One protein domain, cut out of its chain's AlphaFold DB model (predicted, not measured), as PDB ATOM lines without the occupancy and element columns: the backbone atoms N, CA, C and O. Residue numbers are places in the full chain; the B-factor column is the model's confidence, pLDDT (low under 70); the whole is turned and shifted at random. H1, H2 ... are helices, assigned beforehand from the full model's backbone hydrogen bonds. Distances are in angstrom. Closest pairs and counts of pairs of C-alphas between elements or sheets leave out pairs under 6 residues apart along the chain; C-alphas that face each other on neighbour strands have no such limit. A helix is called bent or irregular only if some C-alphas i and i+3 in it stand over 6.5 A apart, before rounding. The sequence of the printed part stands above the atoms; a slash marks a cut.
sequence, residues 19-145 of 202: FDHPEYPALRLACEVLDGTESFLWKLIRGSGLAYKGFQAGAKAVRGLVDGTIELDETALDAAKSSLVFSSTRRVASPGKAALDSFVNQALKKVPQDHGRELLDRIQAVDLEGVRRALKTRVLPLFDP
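What this domain is: This is residues 19 to 145 of the 202 residues of an uncharacterized protein of Thanatephorus cucumeris (strain AG1-IB / isolate 7/3/14) (UniProt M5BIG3). H1 makes the core, with H4 crossing it on one side and H7 on the opposite side, while H6 runs side by side with H4, the opposite way. The hairpin of H2 and H3 makes one end of the longest axis, H3 packing on H7, and H5 makes the other end, turning a corner from H4. The printed part has 127 residues with seven named helices, H1 to H7 in chain order, and no named strand: all helix. It is compact, with a radius of gyration of the C-alphas of 16.1 A and spans of 43 by 31 by 27 A.

How they stand to each other: H1, residues 24 to 35, is the hub. It touches H2, residues 40 to 46, only at the corner, Leu 34 and Phe 40 having the closest C-alphas, 5.4 A. H2 and H3, residues 51 to 67, form a hairpin at a shallow tilt of 18 degrees, opposite ways; C-alphas 45 and 51 are closest, 5.8 A. H1 with residues 29 to 33 alone touches H4, residues 74 to 91, about perpendicular at 74 degrees, closest C-alphas 33 and 80, 5.4 A. H5, residues 95 to 108, only just touches H4, with 3 pairs of C-alphas within 8 A, only at the corner. H6, residues 115 to 124, touches H4 at 11 degrees, closest C-alphas 81 and 124, 6.7 A. H7, residues 128 to 143, touches H1 at C-alphas 30 and 131, the closest, 5.1 A, and H3 at C-alphas 66 and 132, the closest, 5.6 A. Every O i to N i+4 pair is within hydrogen-bond range in H1, H2, H4, H5 and H6, but 11 of 13 in H3 and 8 of 12 in H7.

Where its parts are: H1 begins at C-alpha 24 (169.019, 163.058, 115.729). H4 is 25.9 A long, H3 23.3 A and H7 21.7 A, ending at C-alpha 143 (151.258, 162.694, 106.340). H3 is irregular, C-alphas 52 and 55 being 8.3 A apart.

The domain as a whole: The C-alphas of Thr 69 and Pro 95 are farthest apart, 45.6 A. The printed part has no cut and no long link. Residues 37 to 38 and 47 to 52 have pLDDT under 70.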
ATOM      1  N   PHE A  19     173.952 157.113 112.800       86.38
ATOM      2  CA  PHE A  19     173.709 157.121 114.247       86.38
ATOM      3  C   PHE A  19     174.168 158.409 114.942       86.38
ATOM      4  O   PHE A  19     173.744 158.668 116.061       86.38
ATOM      5  N   ASP A  20     174.986 159.227 114.277       88.69
ATOM      6  CA  ASP A  20     175.552 160.459 114.841       88.69
ATOM      7  C   ASP A  20     175.106 161.731 114.099       88.69
ATOM      8  O   ASP A  20     175.786 162.754 114.077       88.69
ATOM      9  N   HIS A  21     173.942 161.675 113.452       92.31
ATOM     10  CA  HIS A  21     173.403 162.815 112.716       92.31
ATOM     11  C   HIS A  21     173.082 163.992 113.669       92.31
ATOM     12  O   HIS A  21     172.431 163.771 114.694       92.31
ATOM     13  N   PRO A  22     173.430 165.252 113.333       91.19
ATOM     14  CA  PRO A  22     173.262 166.403 114.234       91.19
ATOM     15  C   PRO A  22     171.802 166.694 114.609       91.19
ATOM     16  O   PRO A  22     171.532 167.197 115.693       91.19
ATOM     17  N   GLU A  23     170.848 166.348 113.741       91.25
ATOM     18  CA  GLU A  23     169.410 166.493 114.025       91.25
ATOM     19  C   GLU A  23     168.804 165.321 114.815       91.25
ATOM     20  O   GLU A  23     167.650 165.403 115.240       91.25
ATOM     21  N   TYR A  24     169.543 164.223 115.014       93.25
ATOM     22  CA  TYR A  24     169.019 163.058 115.729       93.25
ATOM     23  C   TYR A  24     168.549 163.368 117.160       93.25
ATOM     24  O   TYR A  24     167.471 162.890 117.510       93.25
ATOM     25  N   PRO A  25     169.255 164.181 117.973       94.75
ATOM     26  CA  PRO A  25     168.797 164.548 119.314       94.75
ATOM     27  C   PRO A  25     167.415 165.210 119.307       94.75
ATOM     28  O   PRO A  25     166.528 164.798 120.051       94.75
ATOM     29  N   ALA A  26     167.207 166.189 118.420       95.44
ATOM     30  CA  ALA A  26     165.942 166.910 118.313       95.44
ATOM     31  C   ALA A  26     164.810 166.011 117.801       95.44
ATOM     32  O   ALA A  26     163.708 166.042 118.340       95.44
ATOM     33  N   LEU A  27     165.095 165.159 116.808       94.81
ATOM     34  CA  LEU A  27     164.130 164.183 116.305       94.81
ATOM     35  C   LEU A  27     163.756 163.148 117.370       94.81
ATOM     36  O   LEU A  27     162.580 162.852 117.556       94.81
ATOM     37  N   ARG A  28     164.744 162.617 118.091       93.62
ATOM     38  CA  ARG A  28     164.514 161.639 119.153       93.62
ATOM     39  C   ARG A  28     163.662 162.231 120.270       93.62
ATOM     40  O   ARG A  28     162.751 161.555 120.742       93.62
ATOM     41  N   LEU A  29     163.939 163.473 120.664       94.81
ATOM     42  CA  LEU A  29     163.144 164.179 121.663       94.81
ATOM     43  C   LEU A  29     161.727 164.469 121.159       94.81
ATOM     44  O   LEU A  29     160.774 164.265 121.899       94.81
ATOM     45  N   ALA A  30     161.567 164.856 119.891       94.62
ATOM     46  CA  ALA A  30     160.254 165.044 119.281       94.62
ATOM     47  C   ALA A  30     159.413 163.757 119.269       94.62
ATOM     48  O   ALA A  30     158.225 163.809 119.573       94.62
ATOM     49  N   CYS A  31     160.016 162.604 118.967       92.62
ATOM     50  CA  CYS A  31     159.332 161.312 119.069       92.62
ATOM     51  C   CYS A  31     158.895 161.015 120.507       92.62
ATOM     52  O   CYS A  31     157.753 160.627 120.721       92.62
ATOM     53  N   GLU A  32     159.759 161.258 121.496       93.62
ATOM     54  CA  GLU A  32     159.401 161.061 122.906       93.62
ATOM     55  C   GLU A  32     158.253 161.984 123.338       93.62
ATOM     56  O   GLU A  32     157.318 161.551 124.009       93.62
ATOM     57  N   VAL A  33     158.282 163.245 122.896       92.81
ATOM     58  CA  VAL A  33     157.187 164.197 123.113       92.81
ATOM     59  C   VAL A  33     155.888 163.681 122.501       92.81
ATOM     60  O   VAL A  33     154.837 163.899 123.079       92.81
ATOM     61  N   LEU A  34     155.900 162.986 121.367       90.81
ATOM     62  CA  LEU A  34     154.675 162.441 120.773       90.81
ATOM     63  C   LEU A  34     154.164 161.183 121.490       90.81
ATOM     64  O   LEU A  34     152.957 161.079 121.738       90.81
ATOM     65  N   ASP A  35     155.075 160.265 121.822       84.44
ATOM     66  CA  ASP A  35     154.774 158.895 122.263       84.44
ATOM     67  C   ASP A  35     154.673 158.717 123.780       84.44
ATOM     68  O   ASP A  35     154.163 157.689 124.233       84.44
ATOM     69  N   GLY A  36     155.156 159.680 124.571       76.81
ATOM     70  CA  GLY A  36     155.181 159.580 126.030       76.81
ATOM     71  C   GLY A  36     153.836 159.151 126.630       76.81
ATOM     72  O   GLY A  36     152.763 159.451 126.096       76.81
ATOM     73  N   THR A  37     153.875 158.438 127.758       63.22
ATOM     74  CA  THR A  37     152.666 158.019 128.483       63.22
ATOM     75  C   THR A  37     151.829 159.253 128.827       63.22
ATOM     76  O   THR A  37     152.322 160.168 129.476       63.22
ATOM     77  N   GLU A  38     150.578 159.292 128.359       68.19
ATOM     78  CA  GLU A  38     149.696 160.472 128.439       68.19
ATOM     79  C   GLU A  38     150.159 161.706 127.653       68.19
ATOM     80  O   GLU A  38     149.690 162.820 127.898       68.19
ATOM     81  N   SER A  39     151.026 161.529 126.665       79.12
ATOM     82  CA  SER A  39     151.404 162.605 125.763       79.12
ATOM     83  C   SER A  39     150.405 162.776 124.611       79.12
ATOM     84  O   SER A  39     149.291 162.238 124.629       79.12
ATOM     85  N   PHE A  40     150.769 163.582 123.618       81.69
ATOM     86  CA  PHE A  40     149.863 164.079 122.588       81.69
ATOM     87  C   PHE A  40     149.193 162.966 121.782       81.69
ATOM     88  O   PHE A  40     147.967 162.970 121.673       81.69
ATOM     89  N   LEU A  41     149.940 161.986 121.259       83.75
ATOM     90  CA  LEU A  41     149.325 160.922 120.456       83.75
ATOM     91  C   LEU A  41     148.429 160.022 121.306       83.75
ATOM     92  O   LEU A  41     147.329 159.667 120.880       83.75
ATOM     93  N   TRP A  42     148.830 159.721 122.542       80.62
ATOM     94  CA  TRP A  42     148.000 158.951 123.466       80.62
ATOM     95  C   TRP A  42     146.667 159.648 123.757       80.62
ATOM     96  O   TRP A  42     145.600 159.053 123.588       80.62
ATOM     97  N   LYS A  43     146.710 160.927 124.148       79.44
ATOM     98  CA  LYS A  43     145.512 161.719 124.463       79.44
ATOM     99  C   LYS A  43     144.609 161.895 123.240       79.44
ATOM    100  O   LYS A  43     143.400 161.700 123.341       79.44
ATOM    101  N   LEU A  44     145.187 162.219 122.083       77.06
ATOM    102  CA  LEU A  44     144.435 162.595 120.883       77.06
ATOM    103  C   LEU A  44     143.927 161.402 120.069       77.06
ATOM    104  O   LEU A  44     142.901 161.540 119.403       77.06
ATOM    105  N   ILE A  45     144.598 160.248 120.119       77.00
ATOM    106  CA  ILE A  45     144.205 159.045 119.365       77.00
ATOM    107  C   ILE A  45     143.468 158.049 120.265       77.00
ATOM    108  O   ILE A  45     142.363 157.616 119.933       77.00
ATOM    109  N   ARG A  46     144.057 157.674 121.410       70.69
ATOM    110  CA  ARG A  46     143.474 156.664 122.309       70.69
ATOM    111  C   ARG A  46     142.374 157.259 123.180       70.69
ATOM    112  O   ARG A  46     141.303 156.670 123.278       70.69
ATOM    113  N   GLY A  47     142.630 158.418 123.789       60.75
ATOM    114  CA  GLY A  47     141.677 159.086 124.686       60.75
ATOM    115  C   GLY A  47     140.369 159.499 124.003       60.75
ATOM    116  O   GLY A  47     139.335 159.583 124.655       60.75
ATOM    117  N   SER A  48     140.397 159.697 122.685       59.50
ATOM    118  CA  SER A  48     139.244 160.093 121.871       59.50
ATOM    119  C   SER A  48     138.471 158.917 121.252       59.50
ATOM    120  O   SER A  48     137.457 159.139 120.594       59.50
ATOM    121  N   GLY A  49     138.942 157.673 121.413       57.41
ATOM    122  CA  GLY A  49     138.350 156.498 120.762       57.41
ATOM    123  C   GLY A  49     138.548 156.456 119.238       57.41
ATOM    124  O   GLY A  49     137.926 155.644 118.556       57.41
ATOM    125  N   LEU A  50     139.427 157.301 118.686       58.97
ATOM    126  CA  LEU A  50     139.663 157.444 117.245       58.97
ATOM    127  C   LEU A  50     140.709 156.464 116.695       58.97
ATOM    128  O   LEU A  50     141.290 156.732 115.647       58.97
ATOM    129  N   ALA A  51     140.953 155.323 117.346       57.72
ATOM    130  CA  ALA A  51     141.958 154.352 116.897       57.72
ATOM    131  C   ALA A  51     141.743 153.907 115.431       57.72
ATOM    132  O   ALA A  51     142.707 153.779 114.681       57.72
ATOM    133  N   TYR A  52     140.485 153.805 114.981       56.34
ATOM    134  CA  TYR A  52     140.131 153.518 113.581       56.34
ATOM    135  C   TYR A  52     140.462 154.655 112.593       56.34
ATOM    136  O   TYR A  52     140.586 154.415 111.398       56.34
ATOM    137  N   LYS A  53     140.626 155.892 113.075       72.31
ATOM    138  CA  LYS A  53     141.038 157.083 112.305       72.31
ATOM    139  C   LYS A  53     142.403 157.605 112.772       72.31
ATOM    140  O   LYS A  53     142.675 158.805 112.686       72.31
ATOM    141  N   GLY A  54     143.264 156.706 113.261       78.75
ATOM    142  CA  GLY A  54     144.548 157.051 113.872       78.75
ATOM    143  C   GLY A  54     145.438 157.915 112.978       78.75
ATOM    144  O   GLY A  54     146.030 158.874 113.461       78.75
ATOM    145  N   PHE A  55     145.445 157.659 111.666       83.75
ATOM    146  CA  PHE A  55     146.177 158.481 110.698       83.75
ATOM    147  C   PHE A  55     145.719 159.948 110.700       83.75
ATOM    148  O   PHE A  55     146.535 160.859 110.807       83.75
ATOM    149  N   GLN A  56     144.408 160.187 110.639       83.75
ATOM    150  CA  GLN A  56     143.829 161.534 110.576       83.75
ATOM    151  C   GLN A  56     144.046 162.289 111.892       83.75
ATOM    152  O   GLN A  56     144.413 163.466 111.897       83.75
ATOM    153  N   ALA A  57     143.847 161.594 113.014       85.00
ATOM    154  CA  ALA A  57     144.075 162.143 114.344       85.00
ATOM    155  C   ALA A  57     145.560 162.473 114.570       85.00
ATOM    156  O   ALA A  57     145.873 163.568 115.033       85.00
ATOM    157  N   GLY A  58     146.471 161.581 114.168       88.19
ATOM    158  CA  GLY A  58     147.915 161.808 114.210       88.19
ATOM    159  C   GLY A  58     148.349 162.979 113.326       88.19
ATOM    160  O   GLY A  58     149.072 163.858 113.790       88.19
ATOM    161  N   ALA A  59     147.834 163.061 112.095       89.12
ATOM    162  CA  ALA A  59     148.120 164.165 111.181       89.12
ATOM    163  C   ALA A  59     147.693 165.512 111.777       89.12
ATOM    164  O   ALA A  59     148.442 166.487 111.732       89.12
ATOM    165  N   LYS A  60     146.491 165.566 112.366       89.06
ATOM    166  CA  LYS A  60     145.976 166.761 113.041       89.06
ATOM    167  C   LYS A  60     146.813 167.124 114.268       89.06
ATOM    168  O   LYS A  60     147.099 168.300 114.458       89.06
ATOM    169  N   ALA A  61     147.216 166.137 115.069       89.88
ATOM    170  CA  ALA A  61     148.050 166.344 116.249       89.88
ATOM    171  C   ALA A  61     149.404 166.960 115.881       89.88
ATOM    172  O   ALA A  61     149.783 168.001 116.413       89.88
ATOM    173  N   VAL A  62     150.111 166.355 114.924       92.31
ATOM    174  CA  VAL A  62     151.433 166.832 114.499       92.31
ATOM    175  C   VAL A  62     151.331 168.205 113.837       92.31
ATOM    176  O   VAL A  62     152.140 169.076 114.145       92.31
ATOM    177  N   ARG A  63     150.318 168.447 112.991       93.25
ATOM    178  CA  ARG A  63     150.072 169.781 112.412       93.25
ATOM    179  C   ARG A  63     149.814 170.825 113.495       93.25
ATOM    180  O   ARG A  63     150.495 171.843 113.490       93.25
ATOM    181  N   GLY A  64     148.942 170.518 114.456       91.81
ATOM    182  CA  GLY A  64     148.619 171.398 115.580       91.81
ATOM    183  C   GLY A  64     149.825 171.743 116.461       91.81
ATOM    184  O   GLY A  64     149.964 172.869 116.931       91.81
ATOM    185  N   LEU A  65     150.735 170.791 116.673       91.94
ATOM    186  CA  LEU A  65     151.981 171.035 117.406       91.94
ATOM    187  C   LEU A  65     152.960 171.910 116.610       91.94
ATOM    188  O   LEU A  65     153.684 172.722 117.187       91.94
ATOM    189  N   VAL A  66     152.995 171.758 115.285       93.56
ATOM    190  CA  VAL A  66     153.870 172.543 114.404       93.56
ATOM    191  C   VAL A  66     153.355 173.972 114.225       93.56
ATOM    192  O   VAL A  66     154.155 174.904 114.289       93.56
ATOM    193  N   ASP A  67     152.051 174.154 114.015       93.00
ATOM    194  CA  ASP A  67     151.424 175.468 113.810       93.00
ATOM    195  C   ASP A  67     151.151 176.233 115.119       93.00
ATOM    196  O   ASP A  67     150.976 177.449 115.089       93.00
ATOM    197  N   GLY A  68     151.189 175.546 116.267       89.88
ATOM    198  CA  GLY A  68     150.986 176.136 117.591       89.88
ATOM    199  C   GLY A  68     149.542 176.132 118.087       89.88
ATOM    200  O   GLY A  68     149.297 176.626 119.181       89.88
ATOM    201  N   THR A  69     148.604 175.535 117.350       92.25
ATOM    202  CA  THR A  69     147.221 175.311 117.806       92.25
ATOM    203  C   THR A  69     147.168 174.384 119.022       92.25
ATOM    204  O   THR A  69     146.271 174.488 119.854       92.25
ATOM    205  N   ILE A  70     148.118 173.451 119.115       89.69
ATOM    206  CA  ILE A  70     148.327 172.607 120.289       89.69
ATOM    207  C   ILE A  70     149.568 173.133 121.000       89.69
ATOM    208  O   ILE A  70     150.663 173.150 120.430       89.69
ATOM    209  N   GLU A  71     149.390 173.573 122.243       88.62
ATOM    210  CA  GLU A  71     150.498 174.069 123.046       88.62
ATOM    211  C   GLU A  71     151.462 172.932 123.395       88.62
ATOM    212  O   GLU A  71     151.071 171.872 123.885       88.62
ATOM    213  N   LEU A  72     152.738 173.187 123.116       89.50
ATOM    214  CA  LEU A  72     153.868 172.406 123.589       89.50
ATOM    215  C   LEU A  72     154.617 173.290 124.582       89.50
ATOM    216  O   LEU A  72     155.193 174.301 124.169       89.50
ATOM    217  N   ASP A  73     154.552 172.925 125.858       90.38
ATOM    218  CA  ASP A  73     155.128 173.671 126.970       90.38
ATOM    219  C   ASP A  73     156.434 173.037 127.478       90.38
ATOM    220  O   ASP A  73     156.797 171.911 127.121       90.38
ATOM    221  N   GLU A  74     157.155 173.777 128.321       92.06
ATOM    222  CA  GLU A  74     158.405 173.305 128.936       92.06
ATOM    223  C   GLU A  74     158.175 172.065 129.812       92.06
ATOM    224  O   GLU A  74     159.010 171.166 129.840       92.06
ATOM    225  N   THR A  75     157.007 171.944 130.455       91.56
ATOM    226  CA  THR A  75     156.657 170.767 131.265       91.56
ATOM    227  C   THR A  75     156.684 169.484 130.434       91.56
ATOM    228  O   THR A  75     157.266 168.479 130.851       91.56
ATOM    229  N   ALA A  76     156.064 169.500 129.249       90.06
ATOM    230  CA  ALA A  76     156.071 168.362 128.341       90.06
ATOM    231  C   ALA A  76     157.485 168.055 127.825       90.06
ATOM    232  O   ALA A  76     157.857 166.884 127.693       90.06
ATOM    233  N   LEU A  77     158.288 169.093 127.570       92.62
ATOM    234  CA  LEU A  77     159.677 168.937 127.147       92.62
ATOM    235  C   LEU A  77     160.533 168.272 128.237       92.62
ATOM    236  O   LEU A  77     161.243 167.304 127.955       92.62
ATOM    237  N   ASP A  78     160.434 168.744 129.477       92.56
ATOM    238  CA  ASP A  78     161.177 168.219 130.625       92.56
ATOM    239  C   ASP A  78     160.768 166.785 130.970       92.56
ATOM    240  O   ASP A  78     161.620 165.945 131.292       92.56
ATOM    241  N   ALA A  79     159.479 166.463 130.837       92.06
ATOM    242  CA  ALA A  79     158.981 165.101 130.987       92.06
ATOM    243  C   ALA A  79     159.605 164.160 129.941       92.06
ATOM    244  O   ALA A  79     160.117 163.091 130.293       92.06
ATOM    245  N   ALA A  80     159.641 164.577 128.672       93.69
ATOM    246  CA  ALA A  80     160.259 163.805 127.596       93.69
ATOM    247  C   ALA A  80     161.776 163.636 127.808       93.69
ATOM    248  O   ALA A  80     162.304 162.524 127.719       93.69
ATOM    249  N   LYS A  81     162.490 164.706 128.185       94.06
ATOM    250  CA  LYS A  81     163.920 164.638 128.534       94.06
ATOM    251  C   LYS A  81     164.176 163.649 129.673       94.06
ATOM    252  O   LYS A  81     165.081 162.817 129.572       94.06
ATOM    253  N   SER A  82     163.362 163.690 130.726       93.62
ATOM    254  CA  SER A  82     163.472 162.796 131.886       93.62
ATOM    255  C   SER A  82     163.237 161.330 131.516       93.62
ATOM    256  O   SER A  82     163.993 160.452 131.943       93.62
ATOM    257  N   SER A  83     162.244 161.058 130.665       92.38
ATOM    258  CA  SER A  83     161.986 159.714 130.137       92.38
ATOM    259  C   SER A  83     163.182 159.180 129.339       92.38
ATOM    260  O   SER A  83     163.630 158.047 129.544       92.38
ATOM    261  N   LEU A  84     163.797 160.019 128.496       92.00
ATOM    262  CA  LEU A  84     164.986 159.635 127.732       92.00
ATOM    263  C   LEU A  84     166.197 159.357 128.627       92.00
ATOM    264  O   LEU A  84     166.908 158.377 128.377       92.00
ATOM    265  N   VAL A  85     166.397 160.142 129.690       91.69
ATOM    266  CA  VAL A  85     167.422 159.867 130.712       91.69
ATOM    267  C   VAL A  85     167.170 158.505 131.353       91.69
ATOM    268  O   VAL A  85     168.061 157.655 131.345       91.69
ATOM    269  N   PHE A  86     165.950 158.250 131.830       90.50
ATOM    270  CA  PHE A  86     165.584 156.977 132.454       90.50
ATOM    271  C   PHE A  86     165.753 155.777 131.507       90.50
ATOM    272  O   PHE A  86     166.298 154.737 131.885       90.50
ATOM    273  N   SER A  87     165.337 155.907 130.244       88.25
ATOM    274  CA  SER A  87     165.491 154.842 129.244       88.25
ATOM    275  C   SER A  87     166.965 154.525 128.962       88.25
ATOM    276  O   SER A  87     167.345 153.361 128.797       88.25
ATOM    277  N   SER A  88     167.813 155.554 128.962       87.69
ATOM    278  CA  SER A  88     169.242 155.428 128.695       87.69
ATOM    279  C   SER A  88     169.993 154.831 129.879       87.69
ATOM    280  O   SER A  88     170.807 153.931 129.682       87.69
ATOM    281  N   THR A  89     169.680 155.230 131.114       88.31
ATOM    282  CA  THR A  89     170.276 154.609 132.309       88.31
ATOM    283  C   THR A  89     169.892 153.133 132.413       88.31
ATOM    284  O   THR A  89     170.732 152.288 132.724       88.31
ATOM    285  N   ARG A  90     168.657 152.770 132.042       88.88
ATOM    286  CA  ARG A  90     168.194 151.373 132.036       88.88
ATOM    287  C   ARG A  90     168.944 150.477 131.039       88.88
ATOM    288  O   ARG A  90     169.067 149.271 131.288       88.88
ATOM    289  N   ARG A  91     169.461 151.038 129.938       85.06
ATOM    290  CA  ARG A  91     170.296 150.318 128.953       85.06
ATOM    291  C   ARG A  91     171.662 149.921 129.501       85.06
ATOM    292  O   ARG A  91     172.234 148.965 129.003       85.06
ATOM    293  N   VAL A  92     172.152 150.591 130.538       86.69
ATOM    294  CA  VAL A  92     173.465 150.317 131.147       86.69
ATOM    295  C   VAL A  92     173.353 149.876 132.609       86.69
ATOM    296  O   VAL A  92     174.344 149.821 133.326       86.69
ATOM    297  N   ALA A  93     172.148 149.506 133.056       89.81
ATOM    298  CA  ALA A  93     171.852 149.183 134.454       89.81
ATOM    299  C   ALA A  93     172.514 147.895 134.982       89.81
ATOM    300  O   ALA A  93     172.422 147.602 136.171       89.81
ATOM    301  N   SER A  94     173.143 147.094 134.121       94.00
ATOM    302  CA  SER A  94     173.923 145.927 134.535       94.00
ATOM    303  C   SER A  94     175.167 145.764 133.660       94.00
ATOM    304  O   SER A  94     175.143 146.194 132.502       94.00
ATOM    305  N   PRO A  95     176.228 145.094 134.155       93.94
ATOM    306  CA  PRO A  95     177.453 144.882 133.384       93.94
ATOM    307  C   PRO A  95     177.207 144.223 132.024       93.94
ATOM    308  O   PRO A  95     177.742 144.673 131.018       93.94
ATOM    309  N   GLY A  96     176.334 143.209 131.966       94.50
ATOM    310  CA  GLY A  96     176.003 142.529 130.711       94.50
ATOM    311  C   GLY A  96     175.314 143.441 129.693       94.50
ATOM    312  O   GLY A  96     175.632 143.394 128.507       94.50
ATOM    313  N   LYS A  97     174.411 144.321 130.145       91.44
ATOM    314  CA  LYS A  97     173.751 145.285 129.256       91.44
ATOM    315  C   LYS A  97     174.709 146.380 128.790       91.44
ATOM    316  O   LYS A  97     174.709 146.706 127.610       91.44
ATOM    317  N   ALA A  98     175.559 146.890 129.684       91.25
ATOM    318  CA  ALA A  98     176.585 147.871 129.337       91.25
ATOM    319  C   ALA A  98     177.607 147.305 128.333       91.25
ATOM    320  O   ALA A  98     177.963 147.981 127.370       91.25
ATOM    321  N   ALA A  99     178.024 146.045 128.508       93.44
ATOM    322  CA  ALA A  99     178.913 145.360 127.573       93.44
ATOM    323  C   ALA A  99     178.274 145.205 126.184       93.44
ATOM    324  O   ALA A  99     178.910 145.520 125.178       93.44
ATOM    325  N   LEU A 100     177.004 144.782 126.123       93.12
ATOM    326  CA  LEU A 100     176.263 144.685 124.864       93.12
ATOM    327  C   LEU A 100     176.105 146.054 124.190       93.12
ATOM    328  O   LEU A 100     176.300 146.162 122.982       93.12
ATOM    329  N   ASP A 101     175.783 147.100 124.954       91.19
ATOM    330  CA  ASP A 101     175.628 148.454 124.418       91.19
ATOM    331  C   ASP A 101     176.930 148.975 123.799       91.19
ATOM    332  O   ASP A 101     176.935 149.448 122.661       91.19
ATOM    333  N   SER A 102     178.043 148.801 124.518       92.81
ATOM    334  CA  SER A 102     179.381 149.162 124.048       92.81
ATOM    335  C   SER A 102     179.764 148.392 122.781       92.81
ATOM    336  O   SER A 102     180.212 148.999 121.803       92.81
ATOM    337  N   PHE A 103     179.512 147.078 122.749       94.88
ATOM    338  CA  PHE A 103     179.743 146.252 121.564       94.88
ATOM    339  C   PHE A 103     178.929 146.744 120.364       94.88
ATOM    340  O   PHE A 103     179.483 146.950 119.289       94.88
ATOM    341  N   VAL A 104     177.626 146.983 120.536       93.81
ATOM    342  CA  VAL A 104     176.753 147.470 119.458       93.81
ATOM    343  C   VAL A 104     177.219 148.834 118.944       93.81
ATOM    344  O   VAL A 104     177.260 149.047 117.730       93.81
ATOM    345  N   ASN A 105     177.580 149.754 119.841       92.94
ATOM    346  CA  ASN A 105     178.037 151.090 119.465       92.94
ATOM    347  C   ASN A 105     179.316 151.021 118.615       92.94
ATOM    348  O   ASN A 105     179.358 151.591 117.525       92.94
ATOM    349  N   GLN A 106     180.310 150.248 119.045       95.25
ATOM    350  CA  GLN A 106     181.599 150.182 118.357       95.25
ATOM    351  C   GLN A 106     181.568 149.277 117.117       95.25
ATOM    352  O   GLN A 106     181.957 149.701 116.030       95.25
ATOM    353  N   ALA A 107     181.088 148.038 117.257       95.56
ATOM    354  CA  ALA A 107     181.187 147.019 116.214       95.56
ATOM    355  C   ALA A 107     180.142 147.193 115.105       95.56
ATOM    356  O   ALA A 107     180.447 146.965 113.935       95.56
ATOM    357  N   LEU A 108     178.914 147.593 115.456       93.69
ATOM    358  CA  LEU A 108     177.810 147.677 114.493       93.69
ATOM    359  C   LEU A 108     177.585 149.107 114.010       93.69
ATOM    360  O   LEU A 108     177.521 149.359 112.808       93.69
ATOM    361  N   LYS A 109     177.469 150.054 114.944       92.12
ATOM    362  CA  LYS A 109     177.128 151.447 114.629       92.12
ATOM    363  C   LYS A 109     178.337 152.294 114.237       92.12
ATOM    364  O   LYS A 109     178.142 153.337 113.618       92.12
ATOM    365  N   LYS A 110     179.552 151.846 114.575       93.38
ATOM    366  CA  LYS A 110     180.816 152.571 114.361       93.38
ATOM    367  C   LYS A 110     180.821 153.957 115.021       93.38
ATOM    368  O   LYS A 110     181.308 154.922 114.441       93.38
ATOM    369  N   VAL A 111     180.262 154.047 116.226       93.69
ATOM    370  CA  VAL A 111     180.253 155.251 117.074       93.69
ATOM    371  C   VAL A 111     181.024 154.986 118.376       93.69
ATOM    372  O   VAL A 111     181.246 153.817 118.714       93.69
ATOM    373  N   PRO A 112     181.445 156.028 119.120       92.75
ATOM    374  CA  PRO A 112     182.153 155.852 120.388       92.75
ATOM    375  C   PRO A 112     181.388 154.979 121.390       92.75
ATOM    376  O   PRO A 112     180.156 154.942 121.394       92.75
ATOM    377  N   GLN A 113     182.110 154.305 122.290       89.31
ATOM    378  CA  GLN A 113     181.489 153.478 123.334       89.31
ATOM    379  C   GLN A 113     180.511 154.287 124.205       89.31
ATOM    380  O   GLN A 113     179.424 153.809 124.528       89.31
ATOM    381  N   ASP A 114     180.871 155.546 124.481       87.12
ATOM    382  CA  ASP A 114     180.142 156.475 125.345       87.12
ATOM    383  C   ASP A 114     179.095 157.301 124.578       87.12
ATOM    384  O   ASP A 114     178.481 158.209 125.138       87.12
ATOM    385  N   HIS A 115     178.828 156.960 123.311       89.38
ATOM    386  CA  HIS A 115     177.906 157.688 122.434       89.38
ATOM    387  C   HIS A 115     176.513 157.886 123.051       89.38
ATOM    388  O   HIS A 115     175.871 158.911 122.835       89.38
ATOM    389  N   GLY A 116     176.031 156.931 123.856       87.69
ATOM    390  CA  GLY A 116     174.760 157.076 124.571       87.69
ATOM    391  C   GLY A 116     174.738 158.260 125.546       87.69
ATOM    392  O   GLY A 116     173.715 158.932 125.656       87.69
ATOM    393  N   ARG A 117     175.862 158.538 126.217       88.31
ATOM    394  CA  ARG A 117     176.017 159.680 127.126       88.31
ATOM    395  C   ARG A 117     176.125 160.991 126.352       88.31
ATOM    396  O   ARG A 117     175.385 161.920 126.639       88.31
ATOM    397  N   GLU A 118     176.955 161.029 125.313       91.00
ATOM    398  CA  GLU A 118     177.086 162.206 124.440       91.00
ATOM    399  C   GLU A 118     175.758 162.574 123.760       91.00
ATOM    400  O   GLU A 118     175.433 163.743 123.555       91.00
ATOM    401  N   LEU A 119     174.960 161.570 123.384       92.00
ATOM    402  CA  LEU A 119     173.626 161.776 122.838       92.00
ATOM    403  C   LEU A 119     172.676 162.389 123.876       92.00
ATOM    404  O   LEU A 119     171.916 163.288 123.530       92.00
ATOM    405  N   LEU A 120     172.720 161.931 125.130       91.88
ATOM    406  CA  LEU A 120     171.927 162.514 126.216       91.88
ATOM    407  C   LEU A 120     172.279 163.983 126.449       91.88
ATOM    408  O   LEU A 120     171.369 164.803 126.533       91.88
ATOM    409  N   ASP A 121     173.568 164.321 126.485       92.69
ATOM    410  CA  ASP A 121     174.022 165.705 126.666       92.69
ATOM    411  C   ASP A 121     173.500 166.604 125.531       92.69
ATOM    412  O   ASP A 121     172.974 167.694 125.771       92.69
ATOM    413  N   ARG A 122     173.530 166.106 124.287       94.50
ATOM    414  CA  ARG A 122     172.940 166.803 123.134       94.50
ATOM    415  C   ARG A 122     171.422 166.942 123.232       94.50
ATOM    416  O   ARG A 122     170.901 167.981 122.850       94.50
ATOM    417  N   ILE A 123     170.710 165.927 123.732       94.56
ATOM    418  CA  ILE A 123     169.251 165.977 123.941       94.56
ATOM    419  C   ILE A 123     168.885 167.034 124.993       94.56
ATOM    420  O   ILE A 123     167.898 167.745 124.818       94.56
ATOM    421  N   GLN A 124     169.676 167.176 126.061       93.56
ATOM    422  CA  GLN A 124     169.432 168.183 127.103       93.56
ATOM    423  C   GLN A 124     169.505 169.616 126.560       93.56
ATOM    424  O   GLN A 124     168.711 170.462 126.972       93.56
ATOM    425  N   ALA A 125     170.394 169.858 125.593       94.75
ATOM    426  CA  ALA A 125     170.560 171.149 124.928       94.75
ATOM    427  C   ALA A 125     169.445 171.496 123.919       94.75
ATOM    428  O   ALA A 125     169.412 172.618 123.420       94.75
ATOM    429  N   VAL A 126     168.545 170.560 123.591       96.25
ATOM    430  CA  VAL A 126     167.422 170.826 122.679       96.25
ATOM    431  C   VAL A 126     166.346 171.643 123.397       96.25
ATOM    432  O   VAL A 126     165.910 171.293 124.497       96.25
ATOM    433  N   ASP A 127     165.893 172.707 122.743       95.12
ATOM    434  CA  ASP A 127     164.803 173.582 123.170       95.12
ATOM    435  C   ASP A 127     163.476 173.252 122.457       95.12
ATOM    436  O   ASP A 127     163.408 172.418 121.543       95.12
ATOM    437  N   LEU A 128     162.396 173.922 122.870       94.12
ATOM    438  CA  LEU A 128     161.071 173.785 122.256       94.12
ATOM    439  C   LEU A 128     161.085 174.066 120.748       94.12
ATOM    440  O   LEU A 128     160.395 173.389 119.978       94.12
ATOM    441  N   GLU A 129     161.880 175.042 120.305       94.12
ATOM    442  CA  GLU A 129     161.994 175.374 118.888       94.12
ATOM    443  C   GLU A 129     162.644 174.226 118.104       94.12
ATOM    444  O   GLU A 129     162.160 173.853 117.035       94.12
ATOM    445  N   GLY A 130     163.682 173.594 118.655       94.50
ATOM    446  CA  GLY A 130     164.314 172.403 118.095       94.50
ATOM    447  C   GLY A 130     163.350 171.242 117.921       94.50
ATOM    448  O   GLY A 130     163.347 170.611 116.861       94.50
ATOM    449  N   VAL A 131     162.476 171.015 118.901       95.00
ATOM    450  CA  VAL A 131     161.420 170.001 118.797       95.00
ATOM    451  C   VAL A 131     160.420 170.357 117.698       95.00
ATOM    452  O   VAL A 131     160.154 169.530 116.825       95.00
ATOM    453  N   ARG A 132     159.911 171.597 117.667       94.19
ATOM    454  CA  ARG A 132     158.972 172.051 116.622       94.19
ATOM    455  C   ARG A 132     159.577 171.953 115.221       94.19
ATOM    456  O   ARG A 132     158.907 171.490 114.295       94.19
ATOM    457  N   ARG A 133     160.850 172.330 115.060       95.06
ATOM    458  CA  ARG A 133     161.590 172.170 113.799       95.06
ATOM    459  C   ARG A 133     161.664 170.702 113.392       95.06
ATOM    460  O   ARG A 133     161.327 170.396 112.254       95.06
ATOM    461  N   ALA A 134     162.031 169.801 114.304       95.19
ATOM    462  CA  ALA A 134     162.114 168.370 114.011       95.19
ATOM    463  C   ALA A 134     160.749 167.761 113.641       95.19
ATOM    464  O   ALA A 134     160.657 167.000 112.676       95.19
ATOM    465  N   LEU A 135     159.674 168.145 114.341       94.62
ATOM    466  CA  LEU A 135     158.308 167.747 113.990       94.62
ATOM    467  C   LEU A 135     157.950 168.199 112.570       94.62
ATOM    468  O   LEU A 135     157.472 167.397 111.770       94.62
ATOM    469  N   LYS A 136     158.243 169.458 112.227       94.75
ATOM    470  CA  LYS A 136     157.958 170.026 110.905       94.75
ATOM    471  C   LYS A 136     158.757 169.363 109.785       94.75
ATOM    472  O   LYS A 136     158.201 169.100 108.725       94.75
ATOM    473  N   THR A 137     160.053 169.127 109.981       93.88
ATOM    474  CA  THR A 137     160.932 168.658 108.899       93.88
ATOM    475  C   THR A 137     160.953 167.146 108.742       93.88
ATOM    476  O   THR A 137     161.216 166.671 107.640       93.88
ATOM    477  N   ARG A 138     160.704 166.381 109.812       93.19
ATOM    478  CA  ARG A 138     160.882 164.919 109.809       93.19
ATOM    479  C   ARG A 138     159.604 164.132 110.063       93.19
ATOM    480  O   ARG A 138     159.458 163.061 109.487       93.19
ATOM    481  N   VAL A 139     158.686 164.640 110.887       93.19
ATOM    482  CA  VAL A 139     157.451 163.910 111.236       93.19
ATOM    483  C   VAL A 139     156.291 164.303 110.328       93.19
ATOM    484  O   VAL A 139     155.585 163.435 109.826       93.19
ATOM    485  N   LEU A 140     156.106 165.594 110.054       93.06
ATOM    486  CA  LEU A 140     155.031 166.084 109.193       93.06
ATOM    487  C   LEU A 140     155.028 165.471 107.772       93.06
ATOM    488  O   LEU A 140     153.936 165.153 107.295       93.06
ATOM    489  N   PRO A 141     156.186 165.214 107.122       94.31
ATOM    490  CA  PRO A 141     156.237 164.533 105.824       94.31
ATOM    491  C   PRO A 141     155.621 163.126 105.797       94.31
ATOM    492  O   PRO A 141     155.309 162.635 104.718       94.31
ATOM    493  N   LEU A 142     155.410 162.472 106.949       92.06
ATOM    494  CA  LEU A 142     154.727 161.168 107.028       92.06
ATOM    495  C   LEU A 142     153.242 161.241 106.643       92.06
ATOM    496  O   LEU A 142     152.626 160.213 106.364       92.06
ATOM    497  N   PHE A 143     152.662 162.442 106.666       90.94
ATOM    498  CA  PHE A 143     151.258 162.694 106.340       90.94
ATOM    499  C   PHE A 143     151.078 163.354 104.968       90.94
ATOM    500  O   PHE A 143     149.970 163.795 104.656       90.94
ATOM    501  N   ASP A 144     152.157 163.468 104.189       90.88
ATOM    502  CA  ASP A 144     152.155 164.031 102.843       90.88
ATOM    503  C   ASP A 144     152.388 162.905 101.817       90.88
ATOM    504  O   ASP A 144     153.423 162.224 101.884       90.88
ATOM    505  N   PRO A 145     151.453 162.679 100.876       91.12
ATOM    506  CA  PRO A 145     151.573 161.629  99.866       91.12
ATOM    507  C   PRO A 145     152.766 161.813  98.921       91.12
ATOM    508  O   PRO A 145     153.257 160.833  98.371       91.12
TER     509      PRO A 145